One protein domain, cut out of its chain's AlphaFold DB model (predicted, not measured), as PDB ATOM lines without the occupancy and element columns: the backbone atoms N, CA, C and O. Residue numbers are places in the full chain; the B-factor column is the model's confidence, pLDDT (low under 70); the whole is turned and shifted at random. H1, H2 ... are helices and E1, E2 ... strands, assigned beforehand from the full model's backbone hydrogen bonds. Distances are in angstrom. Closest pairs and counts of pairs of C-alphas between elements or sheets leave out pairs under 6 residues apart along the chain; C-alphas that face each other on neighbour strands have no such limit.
ATOM      1  N   GLU A 582     -50.222  37.172 -17.271       82.06
ATOM      2  CA  GLU A 582     -50.563  38.458 -16.645       82.06
ATOM      3  C   GLU A 582     -51.500  39.273 -17.556       82.06
ATOM      4  O   GLU A 582     -51.236  39.486 -18.738       82.06
ATOM      5  N   GLN A 583     -52.626  39.735 -17.008       84.69
ATOM      6  CA  GLN A 583     -53.669  40.445 -17.760       84.69
ATOM      7  C   GLN A 583     -53.580  41.971 -17.623       84.69
ATOM      8  O   GLN A 583     -54.156  42.699 -18.434       84.69
ATOM      9  N   GLY A 584     -52.844  42.471 -16.628       82.75
ATOM     10  CA  GLY A 584     -52.665  43.897 -16.377       82.75
ATOM     11  C   GLY A 584     -52.319  44.215 -14.928       82.75
ATOM     12  O   GLY A 584     -52.271  43.337 -14.068       82.75
ATOM     13  N   ILE A 585     -52.115  45.503 -14.648       85.56
ATOM     14  CA  ILE A 585     -51.882  46.029 -13.302       85.56
ATOM     15  C   ILE A 585     -52.989  47.001 -12.900       85.56
ATOM     16  O   ILE A 585     -53.354  47.913 -13.641       85.56
ATOM     17  N   GLN A 586     -53.508  46.833 -11.690       89.12
ATOM     18  CA  GLN A 586     -54.427  47.767 -11.060       89.12
ATOM     19  C   GLN A 586     -53.776  48.486  -9.882       89.12
ATOM     20  O   GLN A 586     -53.004  47.902  -9.120       89.12
ATOM     21  N   ILE A 587     -54.143  49.753  -9.709       87.44
ATOM     22  CA  ILE A 587     -53.814  50.540  -8.522       87.44
ATOM     23  C   ILE A 587     -55.081  50.664  -7.686       87.44
ATOM     24  O   ILE A 587     -56.115  51.098  -8.200       87.44
ATOM     25  N   VAL A 588     -55.001  50.306  -6.408       89.88
ATOM     26  CA  VAL A 588     -56.125  50.367  -5.462       89.88
ATOM     27  C   VAL A 588     -55.880  51.412  -4.374       89.88
ATOM     28  O   VAL A 588     -54.739  51.798  -4.121       89.88
ATOM     29  N   ASP A 589     -56.948  51.901  -3.745       84.81
ATOM     30  CA  ASP A 589     -56.854  52.684  -2.507       84.81
ATOM     31  C   ASP A 589     -56.799  51.776  -1.259       84.81
ATOM     32  O   ASP A 589     -56.771  50.549  -1.366       84.81
ATOM     33  N   SER A 590     -56.778  52.369  -0.059       86.75
ATOM     34  CA  SER A 590     -56.694  51.636   1.216       86.75
ATOM     35  C   SER A 590     -57.897  50.731   1.504       86.75
ATOM     36  O   SER A 590     -57.792  49.851   2.351       86.75
ATOM     37  N   SER A 591     -59.027  50.940   0.819       89.50
ATOM     38  CA  SER A 591     -60.212  50.074   0.886       89.50
ATOM     39  C   SER A 591     -60.200  48.957  -0.163       89.50
ATOM     40  O   SER A 591     -61.147  48.183  -0.247       89.50
ATOM     41  N   GLY A 592     -59.145  48.867  -0.981       86.19
ATOM     42  CA  GLY A 592     -59.057  47.918  -2.092       86.19
ATOM     43  C   GLY A 592     -59.842  48.351  -3.333       86.19
ATOM     44  O   GLY A 592     -59.885  47.616  -4.318       86.19
ATOM     45  N   ARG A 593     -60.434  49.553  -3.344       88.56
ATOM     46  CA  ARG A 593     -61.170  50.049  -4.509       88.56
ATOM     47  C   ARG A 593     -60.197  50.457  -5.609       88.56
ATOM     48  O   ARG A 593     -59.288  51.259  -5.388       88.56
ATOM     49  N   ARG A 594     -60.429  49.948  -6.819       90.38
ATOM     50  CA  ARG A 594     -59.633  50.246  -8.015       90.38
ATOM     51  C   ARG A 594     -59.702  51.732  -8.377       90.38
ATOM     52  O   ARG A 594     -60.770  52.262  -8.668       90.38
ATOM     53  N   ARG A 595     -58.545  52.391  -8.378       86.75
ATOM     54  CA  ARG A 595     -58.346  53.794  -8.773       86.75
ATOM     55  C   ARG A 595     -57.824  53.923 -10.200       86.75
ATOM     56  O   ARG A 595     -58.142  54.901 -10.865       86.75
ATOM     57  N   ALA A 596     -57.048  52.945 -10.660       79.88
ATOM     58  CA  ALA A 596     -56.559  52.868 -12.031       79.88
ATOM     59  C   ALA A 596     -56.389  51.406 -12.463       79.88
ATOM     60  O   ALA A 596     -56.161  50.533 -11.624       79.88
ATOM     61  N   TYR A 597     -56.486  51.158 -13.768       84.62
ATOM     62  CA  TYR A 597     -56.206  49.866 -14.385       84.62
ATOM     63  C   TYR A 597     -55.438  50.072 -15.684       84.62
ATOM     64  O   TYR A 597     -55.822  50.904 -16.505       84.62
ATOM     65  N   PHE A 598     -54.379  49.295 -15.860       79.50
ATOM     66  CA  PHE A 598     -53.546  49.288 -17.049       79.50
ATOM     67  C   PHE A 598     -53.524  47.856 -17.593       79.50
ATOM     68  O   PHE A 598     -52.906  46.992 -16.967       79.50
ATOM     69  N   PRO A 599     -54.218  47.574 -18.708       77.88
ATOM     70  CA  PRO A 599     -54.234  46.238 -19.292       77.88
ATOM     71  C   PRO A 599     -52.859  45.868 -19.859       77.88
ATOM     72  O   PRO A 599     -52.133  46.734 -20.354       77.88
ATOM     73  N   ALA A 600     -52.529  44.576 -19.821       70.56
ATOM     74  CA  ALA A 600     -51.393  44.023 -20.545       70.56
ATOM     75  C   ALA A 600     -51.641  44.099 -22.056       70.56
ATOM     76  O   ALA A 600     -52.765  43.931 -22.546       70.56
ATOM     77  N   ASN A 601     -50.589  44.421 -22.808       63.19
ATOM     78  CA  ASN A 601     -50.695  44.645 -24.241       63.19
ATOM     79  C   ASN A 601     -50.562  43.307 -24.983       63.19
ATOM     80  O   ASN A 601     -49.528  42.953 -25.531       63.19
ATOM     81  N   ASN A 602     -51.639  42.524 -24.999       52.72
ATOM     82  CA  ASN A 602     -51.592  41.125 -25.451       52.72
ATOM     83  C   ASN A 602     -51.582  40.963 -26.988       52.72
ATOM     84  O   ASN A 602     -51.835  39.872 -27.501       52.72
ATOM     85  N   LYS A 603     -51.335  42.039 -27.750       48.19
ATOM     86  CA  LYS A 603     -51.356  42.036 -29.220       48.19
ATOM     87  C   LYS A 603     -50.019  42.506 -29.801       48.19
ATOM     88  O   LYS A 603     -49.798  43.680 -30.071       48.19
ATOM     89  N   SER A 604     -49.163  41.516 -30.050       48.19
ATOM     90  CA  SER A 604     -48.217  41.479 -31.171       48.19
ATOM     91  C   SER A 604     -47.283  42.683 -31.357       48.19
ATOM     92  O   SER A 604     -47.243  43.218 -32.460       48.19
ATOM     93  N   GLY A 605     -46.494  43.096 -30.357       48.59
ATOM     94  CA  GLY A 605     -45.265  43.884 -30.577       48.59
ATOM     95  C   GLY A 605     -45.402  45.206 -31.359       48.59
ATOM     96  O   GLY A 605     -44.393  45.774 -31.781       48.59
ATOM     97  N   GLN A 606     -46.625  45.696 -31.570       41.16
ATOM     98  CA  GLN A 606     -46.974  46.928 -32.269       41.16
ATOM     99  C   GLN A 606     -48.052  47.637 -31.443       41.16
ATOM    100  O   GLN A 606     -49.227  47.289 -31.492       41.16
ATOM    101  N   GLY A 607     -47.642  48.636 -30.661       45.09
ATOM    102  CA  GLY A 607     -48.537  49.435 -29.825       45.09
ATOM    103  C   GLY A 607     -47.783  50.329 -28.839       45.09
ATOM    104  O   GLY A 607     -46.587  50.148 -28.608       45.09
ATOM    105  N   ARG A 608     -48.477  51.319 -28.253       42.75
ATOM    106  CA  ARG A 608     -47.943  52.138 -27.147       42.75
ATOM    107  C   ARG A 608     -47.672  51.243 -25.934       42.75
ATOM    108  O   ARG A 608     -48.521  50.449 -25.551       42.75
ATOM    109  N   GLN A 609     -46.490  51.395 -25.343       47.84
ATOM    110  CA  GLN A 609     -46.016  50.609 -24.203       47.84
ATOM    111  C   GLN A 609     -46.912  50.827 -22.966       47.84
ATOM    112  O   GLN A 609     -47.135  51.973 -22.574       47.84
ATOM    113  N   PRO A 691     -26.634  53.688  -2.940       75.88
ATOM    114  CA  PRO A 691     -27.847  53.220  -2.284       75.88
ATOM    115  C   PRO A 691     -28.965  54.268  -2.368       75.88
ATOM    116  O   PRO A 691     -28.916  55.311  -1.722       75.88
ATOM    117  N   LEU A 692     -30.054  53.940  -3.070       82.94
ATOM    118  CA  LEU A 692     -31.250  54.796  -3.165       82.94
ATOM    119  C   LEU A 692     -32.146  54.763  -1.914       82.94
ATOM    120  O   LEU A 692     -33.185  55.426  -1.873       82.94
ATOM    121  N   ARG A 693     -31.754  53.984  -0.894       85.62
ATOM    122  CA  ARG A 693     -32.507  53.756   0.356       85.62
ATOM    123  C   ARG A 693     -33.918  53.196   0.130       85.62
ATOM    124  O   ARG A 693     -34.781  53.333   0.994       85.62
ATOM    125  N   LEU A 694     -34.136  52.582  -1.031       85.81
ATOM    126  CA  LEU A 694     -35.347  51.866  -1.400       85.81
ATOM    127  C   LEU A 694     -35.114  50.379  -1.149       85.81
ATOM    128  O   LEU A 694     -34.190  49.792  -1.708       85.81
ATOM    129  N   TYR A 695     -35.955  49.788  -0.313       87.25
ATOM    130  CA  TYR A 695     -35.902  48.377   0.035       87.25
ATOM    131  C   TYR A 695     -37.195  47.719  -0.397       87.25
ATOM    132  O   TYR A 695     -38.273  48.244  -0.115       87.25
ATOM    133  N   THR A 696     -37.082  46.555  -1.023       86.56
ATOM    134  CA  THR A 696     -38.236  45.737  -1.380       86.56
ATOM    135  C   THR A 696     -38.018  44.332  -0.854       86.56
ATOM    136  O   THR A 696     -37.032  43.681  -1.195       86.56
ATOM    137  N   ALA A 697     -38.930  43.875  -0.003       87.69
ATOM    138  CA  ALA A 697     -39.010  42.488   0.410       87.69
ATOM    139  C   ALA A 697     -39.910  41.732  -0.565       87.69
ATOM    140  O   ALA A 697     -40.996  42.201  -0.918       87.69
ATOM    141  N   TYR A 698     -39.455  40.554  -0.970       86.19
ATOM    142  CA  TYR A 698     -40.158  39.710  -1.918       86.19
ATOM    143  C   TYR A 698     -40.374  38.336  -1.318       86.19
ATOM    144  O   TYR A 698     -39.436  37.717  -0.816       86.19
ATOM    145  N   PHE A 699     -41.606  37.854  -1.381       87.75
ATOM    146  CA  PHE A 699     -41.952  36.532  -0.886       87.75
ATOM    147  C   PHE A 699     -43.201  36.013  -1.587       87.75
ATOM    148  O   PHE A 699     -43.995  36.771  -2.142       87.75
ATOM    149  N   THR A 700     -43.369  34.698  -1.561       88.81
ATOM    150  CA  THR A 700     -44.517  34.014  -2.151       88.81
ATOM    151  C   THR A 700     -45.352  33.425  -1.029       88.81
ATOM    152  O   THR A 700     -44.807  32.749  -0.158       88.81
ATOM    153  N   ILE A 701     -46.662  33.654  -1.058       90.62
ATOM    154  CA  ILE A 701     -47.602  33.092  -0.083       90.62
ATOM    155  C   ILE A 701     -48.558  32.108  -0.773       90.62
ATOM    156  O   ILE A 701     -48.912  32.315  -1.941       90.62
ATOM    157  N   PRO A 702     -48.975  31.029  -0.087       90.88
ATOM    158  CA  PRO A 702     -50.015  30.144  -0.591       90.88
ATOM    159  C   PRO A 702     -51.350  30.896  -0.622       90.88
ATOM    160  O   PRO A 702     -51.833  31.372   0.402       90.88
ATOM    161  N   ARG A 703     -51.932  31.021  -1.815       88.75
ATOM    162  CA  ARG A 703     -53.263  31.593  -2.038       88.75
ATOM    163  C   ARG A 703     -53.821  31.003  -3.333       88.75
ATOM    164  O   ARG A 703     -53.410  31.448  -4.407       88.75
ATOM    165  N   PRO A 704     -54.714  30.007  -3.244       85.94
ATOM    166  CA  PRO A 704     -55.421  29.490  -4.404       85.94
ATOM    167  C   PRO A 704     -56.235  30.580  -5.101       85.94
ATOM    168  O   PRO A 704     -56.803  31.449  -4.434       85.94
ATOM    169  N   ILE A 705     -56.277  30.529  -6.431       84.38
ATOM    170  CA  ILE A 705     -57.145  31.391  -7.233       84.38
ATOM    171  C   ILE A 705     -58.610  31.002  -7.001       84.38
ATOM    172  O   ILE A 705     -58.936  29.816  -6.930       84.38
ATOM    173  N   GLN A 706     -59.480  31.995  -6.840       85.88
ATOM    174  CA  GLN A 706     -60.923  31.772  -6.705       85.88
ATOM    175  C   GLN A 706     -61.616  31.839  -8.072       85.88
ATOM    176  O   GLN A 706     -61.084  32.406  -9.025       85.88
ATOM    177  N   GLU A 707     -62.806  31.251  -8.179       80.06
ATOM    178  CA  GLU A 707     -63.591  31.288  -9.414       80.06
ATOM    179  C   GLU A 707     -63.914  32.740  -9.809       80.06
ATOM    180  O   GLU A 707     -64.364  33.536  -8.986       80.06
ATOM    181  N   GLY A 708     -63.617  33.104 -11.061       78.38
ATOM    182  CA  GLY A 708     -63.763  34.472 -11.574       78.38
ATOM    183  C   GLY A 708     -62.612  35.430 -11.240       78.38
ATOM    184  O   GLY A 708     -62.639  36.578 -11.681       78.38
ATOM    185  N   GLU A 709     -61.585  34.999 -10.499       81.00
ATOM    186  CA  GLU A 709     -60.407  35.834 -10.272       81.00
ATOM    187  C   GLU A 709     -59.467  35.869 -11.489       81.00
ATOM    188  O   GLU A 709     -59.080  34.848 -12.052       81.00
ATOM    189  N   GLU A 710     -59.027  37.077 -11.827       83.62
ATOM    190  CA  GLU A 710     -58.115  37.368 -12.936       83.62
ATOM    191  C   GLU A 710     -56.637  37.393 -12.494       83.62
ATOM    192  O   GLU A 710     -56.316  37.597 -11.311       83.62
ATOM    193  N   TYR A 711     -55.716  37.224 -13.452       87.19
ATOM    194  CA  TYR A 711     -54.259  37.317 -13.261       87.19
ATOM    195  C   TYR A 711     -53.807  38.784 -13.317       87.19
ATOM    196  O   TYR A 711     -53.040  39.198 -14.186       87.19
ATOM    197  N   ILE A 712     -54.331  39.594 -12.393       87.38
ATOM    198  CA  ILE A 712     -54.053  41.031 -12.304       87.38
ATOM    199  C   ILE A 712     -53.079  41.327 -11.160       87.38
ATOM    200  O   ILE A 712     -53.329  40.990  -9.995       87.38
ATOM    201  N   ALA A 713     -51.999  42.043 -11.474       88.62
ATOM    202  CA  ALA A 713     -51.129  42.648 -10.475       88.62
ATOM    203  C   ALA A 713     -51.881  43.754  -9.726       88.62
ATOM    204  O   ALA A 713     -52.472  44.642 -10.330       88.62
ATOM    205  N   THR A 714     -51.859  43.731  -8.398       90.44
ATOM    206  CA  THR A 714     -52.557  44.722  -7.569       90.44
ATOM    207  C   THR A 714     -51.547  45.501  -6.754       90.44
ATOM    208  O   THR A 714     -50.865  44.914  -5.920       90.44
ATOM    209  N   ALA A 715     -51.453  46.807  -6.989       91.44
ATOM    210  CA  ALA A 715     -50.553  47.708  -6.286       91.44
ATOM    211  C   ALA A 715     -51.327  48.681  -5.389       91.44
ATOM    212  O   ALA A 715     -52.288  49.322  -5.813       91.44
ATOM    213  N   TYR A 716     -50.865  48.830  -4.154       87.31
ATOM    214  CA  TYR A 716     -51.320  49.838  -3.210       87.31
ATOM    215  C   TYR A 716     -50.134  50.711  -2.790       87.31
ATOM    216  O   TYR A 716     -49.141  50.223  -2.244       87.31
ATOM    217  N   MET A 717     -50.251  52.014  -3.041       85.56
ATOM    218  CA  MET A 717     -49.271  53.018  -2.627       85.56
ATOM    219  C   MET A 717     -49.728  53.626  -1.302       85.56
ATOM    220  O   MET A 717     -50.717  54.358  -1.250       85.56
ATOM    221  N   ALA A 718     -49.018  53.309  -0.224       81.56
ATOM    222  CA  ALA A 718     -49.342  53.766   1.119       81.56
ATOM    223  C   ALA A 718     -48.579  55.062   1.469       81.56
ATOM    224  O   ALA A 718     -47.432  55.249   1.045       81.56
ATOM    225  N   PRO A 719     -49.152  55.946   2.308       78.25
ATOM    226  CA  PRO A 719     -48.429  57.101   2.832       78.25
ATOM    227  C   PRO A 719     -47.118  56.718   3.537       78.25
ATOM    228  O   PRO A 719     -46.994  55.636   4.131       78.25
ATOM    229  N   GLY A 720     -46.155  57.643   3.510       80.38
ATOM    230  CA  GLY A 720     -44.840  57.466   4.136       80.38
ATOM    231  C   GLY A 720     -43.851  56.659   3.293       80.38
ATOM    232  O   GLY A 720     -43.065  55.902   3.850       80.38
ATOM    233  N   ASN A 721     -43.889  56.801   1.961       82.88
ATOM    234  CA  ASN A 721     -42.999  56.106   1.019       82.88
ATOM    235  C   ASN A 721     -43.046  54.574   1.140       82.88
ATOM    236  O   ASN A 721     -42.006  53.913   1.087       82.88
ATOM    237  N   ARG A 722     -44.242  54.013   1.332       86.69
ATOM    238  CA  ARG A 722     -44.474  52.569   1.425       86.69
ATOM    239  C   ARG A 722     -45.342  52.117   0.263       86.69
ATOM    240  O   ARG A 722     -46.208  52.848  -0.201       86.69
ATOM    241  N   GLY A 723     -45.134  50.894  -0.185       87.94
ATOM    242  CA  GLY A 723     -45.963  50.284  -1.207       87.94
ATOM    243  C   GLY A 723     -46.070  48.794  -0.970       87.94
ATOM    244  O   GLY A 723     -45.134  48.168  -0.473       87.94
ATOM    245  N   ILE A 724     -47.210  48.227  -1.329       91.81
ATOM    246  CA  ILE A 724     -47.361  46.785  -1.439       91.81
ATOM    247  C   ILE A 724     -47.917  46.459  -2.815       91.81
ATOM    248  O   ILE A 724     -48.818  47.133  -3.305       91.81
ATOM    249  N   MET A 725     -47.368  45.434  -3.448       91.19
ATOM    250  CA  MET A 725     -47.907  44.888  -4.680       91.19
ATOM    251  C   MET A 725     -48.035  43.378  -4.550       91.19
ATOM    252  O   MET A 725     -47.155  42.718  -4.002       91.19
ATOM    253  N   THR A 726     -49.129  42.827  -5.056       91.12
ATOM    254  CA  THR A 726     -49.317  41.383  -5.167       91.12
ATOM    255  C   THR A 726     -49.477  40.986  -6.620       91.12
ATOM    256  O   THR A 726     -50.213  41.653  -7.349       91.12
ATOM    257  N   ARG A 727     -48.834  39.892  -7.026       88.12
ATOM    258  CA  ARG A 727     -48.887  39.373  -8.395       88.12
ATOM    259  C   ARG A 727     -49.208  37.891  -8.423       88.12
ATOM    260  O   ARG A 727     -48.600  37.094  -7.702       88.12
ATOM    261  N   LYS A 728     -50.196  37.519  -9.229       86.31
ATOM    262  CA  LYS A 728     -50.595  36.125  -9.413       86.31
ATOM    263  C   LYS A 728     -49.818  35.563 -10.595       86.31
ATOM    264  O   LYS A 728     -49.946  36.071 -11.694       86.31
ATOM    265  N   HIS A 729     -49.065  34.499 -10.339       81.94
ATOM    266  CA  HIS A 729     -48.246  33.808 -11.340       81.94
ATOM    267  C   HIS A 729     -48.572  32.314 -11.424       81.94
ATOM    268  O   HIS A 729     -48.086  31.611 -12.303       81.94
ATOM    269  N   SER A 730     -49.368  31.797 -10.480       83.31
ATOM    270  CA  SER A 730     -49.743  30.388 -10.422       83.31
ATOM    271  C   SER A 730     -51.136  30.212  -9.807       83.31
ATOM    272  O   SER A 730     -51.552  31.062  -9.016       83.31
ATOM    273  N   PRO A 731     -51.820  29.082 -10.065       85.06
ATOM    274  CA  PRO A 731     -53.142  28.801  -9.495       85.06
ATOM    275  C   PRO A 731     -53.172  28.645  -7.969       85.06
ATOM    276  O   PRO A 731     -54.245  28.668  -7.376       85.06
ATOM    277  N   HIS A 732     -52.018  28.443  -7.323       88.94
ATOM    278  CA  HIS A 732     -51.935  28.078  -5.901       88.94
ATOM    279  C   HIS A 732     -51.174  29.091  -5.042       88.94
ATOM    280  O   HIS A 732     -51.180  28.995  -3.811       88.94
ATOM    281  N   LYS A 733     -50.459  30.031  -5.665       88.81
ATOM    282  CA  LYS A 733     -49.544  30.945  -4.981       88.81
ATOM    283  C   LYS A 733     -49.584  32.334  -5.597       88.81
ATOM    284  O   LYS A 733     -49.669  32.488  -6.814       88.81
ATOM    285  N   ILE A 734     -49.391  33.334  -4.744       89.94
ATOM    286  CA  ILE A 734     -49.284  34.743  -5.121       89.94
ATOM    287  C   ILE A 734     -47.953  35.310  -4.613       89.94
ATOM    288  O   ILE A 734     -47.500  34.988  -3.513       89.94
ATOM    289  N   GLN A 735     -47.300  36.132  -5.426       90.31
ATOM    290  CA  GLN A 735     -46.122  36.893  -5.026       90.31
ATOM    291  C   GLN A 735     -46.550  38.170  -4.315       90.31
ATOM    292  O   GLN A 735     -47.537  38.797  -4.690       90.31
ATOM    293  N   THR A 736     -45.775  38.569  -3.315       90.94
ATOM    294  CA  THR A 736     -45.940  39.819  -2.579       90.94
ATOM    295  C   THR A 736     -44.637  40.605  -2.610       90.94
ATOM    296  O   THR A 736     -43.550  40.061  -2.411       90.94
ATOM    297  N   TYR A 737     -44.778  41.899  -2.857       91.31
ATOM    298  CA  TYR A 737     -43.729  42.889  -3.009       91.31
ATOM    299  C   TYR A 737     -44.010  43.964  -1.967       91.31
ATOM    300  O   TYR A 737     -44.953  44.733  -2.127       91.31
ATOM    301  N   ALA A 738     -43.233  44.018  -0.893       90.44
ATOM    302  CA  ALA A 738     -43.379  45.035   0.143       90.44
ATOM    303  C   ALA A 738     -42.215  46.021   0.043       90.44
ATOM    304  O   ALA A 738     -41.082  45.693   0.391       90.44
ATOM    305  N   GLY A 739     -42.495  47.213  -0.478       89.56
ATOM    306  CA  GLY A 739     -41.520  48.269  -0.720       89.56
ATOM    307  C   GLY A 739     -41.578  49.370   0.333       89.56
ATOM    308  O   GLY A 739     -42.657  49.784   0.760       89.56
ATOM    309  N   CYS A 740     -40.422  49.896   0.727       88.50
ATOM    310  CA  CYS A 740     -40.342  51.118   1.521       88.50
ATOM    311  C   CYS A 740     -39.069  51.919   1.231       88.50
ATOM    312  O   CYS A 740     -38.038  51.363   0.850       88.50
ATOM    313  N   LYS A 741     -39.127  53.234   1.459       87.94
ATOM    314  CA  LYS A 741     -37.939  54.092   1.546       87.94
ATOM    315  C   LYS A 741     -37.651  54.414   3.009       87.94
ATOM    316  O   LYS A 741     -38.515  54.961   3.689       87.94
ATOM    317  N   THR A 742     -36.459  54.084   3.502       83.62
ATOM    318  CA  THR A 742     -36.115  54.257   4.926       83.62
ATOM    319  C   THR A 742     -34.614  54.409   5.161       83.62
ATOM    320  O   THR A 742     -33.793  53.936   4.377       83.62
ATOM    321  N   GLU A 743     -34.248  55.068   6.260       83.75
ATOM    322  CA  GLU A 743     -32.862  55.198   6.730       83.75
ATOM    323  C   GLU A 743     -32.467  54.138   7.764       83.75
ATOM    324  O   GLU A 743     -31.352  54.177   8.273       83.75
ATOM    325  N   SER A 744     -33.352  53.182   8.051       83.25
ATOM    326  CA  SER A 744     -33.140  52.135   9.054       83.25
ATOM    327  C   SER A 744     -31.801  51.406   8.885       83.25
ATOM    328  O   SER A 744     -31.617  50.656   7.923       83.25
ATOM    329  N   GLU A 745     -30.916  51.537   9.879       82.38
ATOM    330  CA  GLU A 745     -29.642  50.806   9.958       82.38
ATOM    331  C   GLU A 745     -29.843  49.292   9.881       82.38
ATOM    332  O   GLU A 745     -29.115  48.591   9.186       82.38
ATOM    333  N   ARG A 746     -30.919  48.777  10.487       83.88
ATOM    334  CA  ARG A 746     -31.256  47.351  10.407       83.88
ATOM    335  C   ARG A 746     -31.456  46.867   8.968       83.88
ATOM    336  O   ARG A 746     -31.069  45.751   8.658       83.88
ATOM    337  N   LEU A 747     -32.055  47.685   8.098       81.12
ATOM    338  CA  LEU A 747     -32.275  47.320   6.692       81.12
ATOM    339  C   LEU A 747     -31.039  47.603   5.837       81.12
ATOM    340  O   LEU A 747     -30.786  46.872   4.883       81.12
ATOM    341  N   LYS A 748     -30.228  48.600   6.213       76.81
ATOM    342  CA  LYS A 748     -28.896  48.792   5.628       76.81
ATOM    343  C   LYS A 748     -28.008  47.564   5.854       76.81
ATOM    344  O   LYS A 748     -27.307  47.180   4.923       76.81
ATOM    345  N   ASN A 749     -28.114  46.935   7.027       77.00
ATOM    346  CA  ASN A 749     -27.315  45.780   7.443       77.00
ATOM    347  C   ASN A 749     -27.949  44.417   7.124       77.00
ATOM    348  O   ASN A 749     -27.315  43.396   7.351       77.00
ATOM    349  N   ALA A 750     -29.177  44.366   6.597       69.25
ATOM    350  CA  ALA A 750     -29.861  43.115   6.237       69.25
ATOM    351  C   ALA A 750     -29.333  42.481   4.926       69.25
ATOM    352  O   ALA A 750     -30.093  41.822   4.217       69.25
ATOM    353  N   ARG A 751     -28.073  42.752   4.572       60.09
ATOM    354  CA  ARG A 751     -27.446  42.404   3.290       60.09
ATOM    355  C   ARG A 751     -26.758  41.053   3.330       60.09
ATOM    356  O   ARG A 751     -26.112  40.766   4.359       60.09
TER     357      ARG A 751
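Overview. This is residues 582 to 609 and 691 to 751 of the 751 residues of a protein of Monosporascus ibericus (UniProt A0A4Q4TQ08). The domain is a single twisted sheet of six strands, with no named helix over either face; a hairpin, E1 and E2, lies along one side of it and the long strands E6 and E3 along the other. The short helix H1 sits beyond one end of E6 and E3, and residues 603 to 608 stick out as a free loop. The 89 printed residues hold six named strands and then one named helix, in the order E1 E2 E3 E4 E5 E6 H1; the class is mostly strand. The sheet runs E2 E1 E4 E5 E6 E3 and is mixed. The whole is loose, with a radius of gyration of the C-alphas of 15.5 A and spans of 44 by 33 by 27 A.

Along the chain. E1, residues 584 to 588, begins at C-alpha 584 (-52.665, 43.897, -16.377), and E2 is residues 594 to 599. After the cut come E3, residues 694 to 702, 26.2 A long, and E4, residues 712 to 718, 19.1 A. E5 is residues 722 to 728, 20.6 A, and E6 is residues 733 to 741, 26.7 A. H1, residues 745 to 748, ends at C-alpha 748 (-28.896, 48.792, 5.628).

Arrangement. E2 is an edge strand and forms an antiparallel hairpin with E1, with N 587 and O 596 at 2.9 A. E1 is parallel to E4 at 31 degrees, with N 586 and O 713 at 2.8 A. E4, E5 and E6 form a meander, each strand the antiparallel neighbour of the one before; N 716 and O 724 are 2.8 A apart, and N 725 and O 737 are 2.8 A apart. E6 is antiparallel to the other edge strand, E3, at 162 degrees, with N 697 and O 738 at 2.8 A. E3 to E6 make a Greek key, a meander of three whose last strand is the antiparallel neighbour of the strand before them. H1 is not on the sheet; its closest C-alphas to E3 are those of Leu 747 and Tyr 695, 7.7 A apart. H1 is too short for an O i to N i+4 pair, and its one O i to N i+3 pair is within hydrogen-bond range.

Size, cuts and confidence. The two C-alphas farthest apart, those of Ser 604 and Glu 745, are 46.1 A apart. Residues 610 to 690 are not printed, and C-alphas 609 and 691 are 28.6 A apart across that cut. Of the links printed whole, E3 to E4 is short and the others are tight. Residues 601 to 609 and 750 to 751 have pLDDT under 70; the mean of the printed part is 81.4.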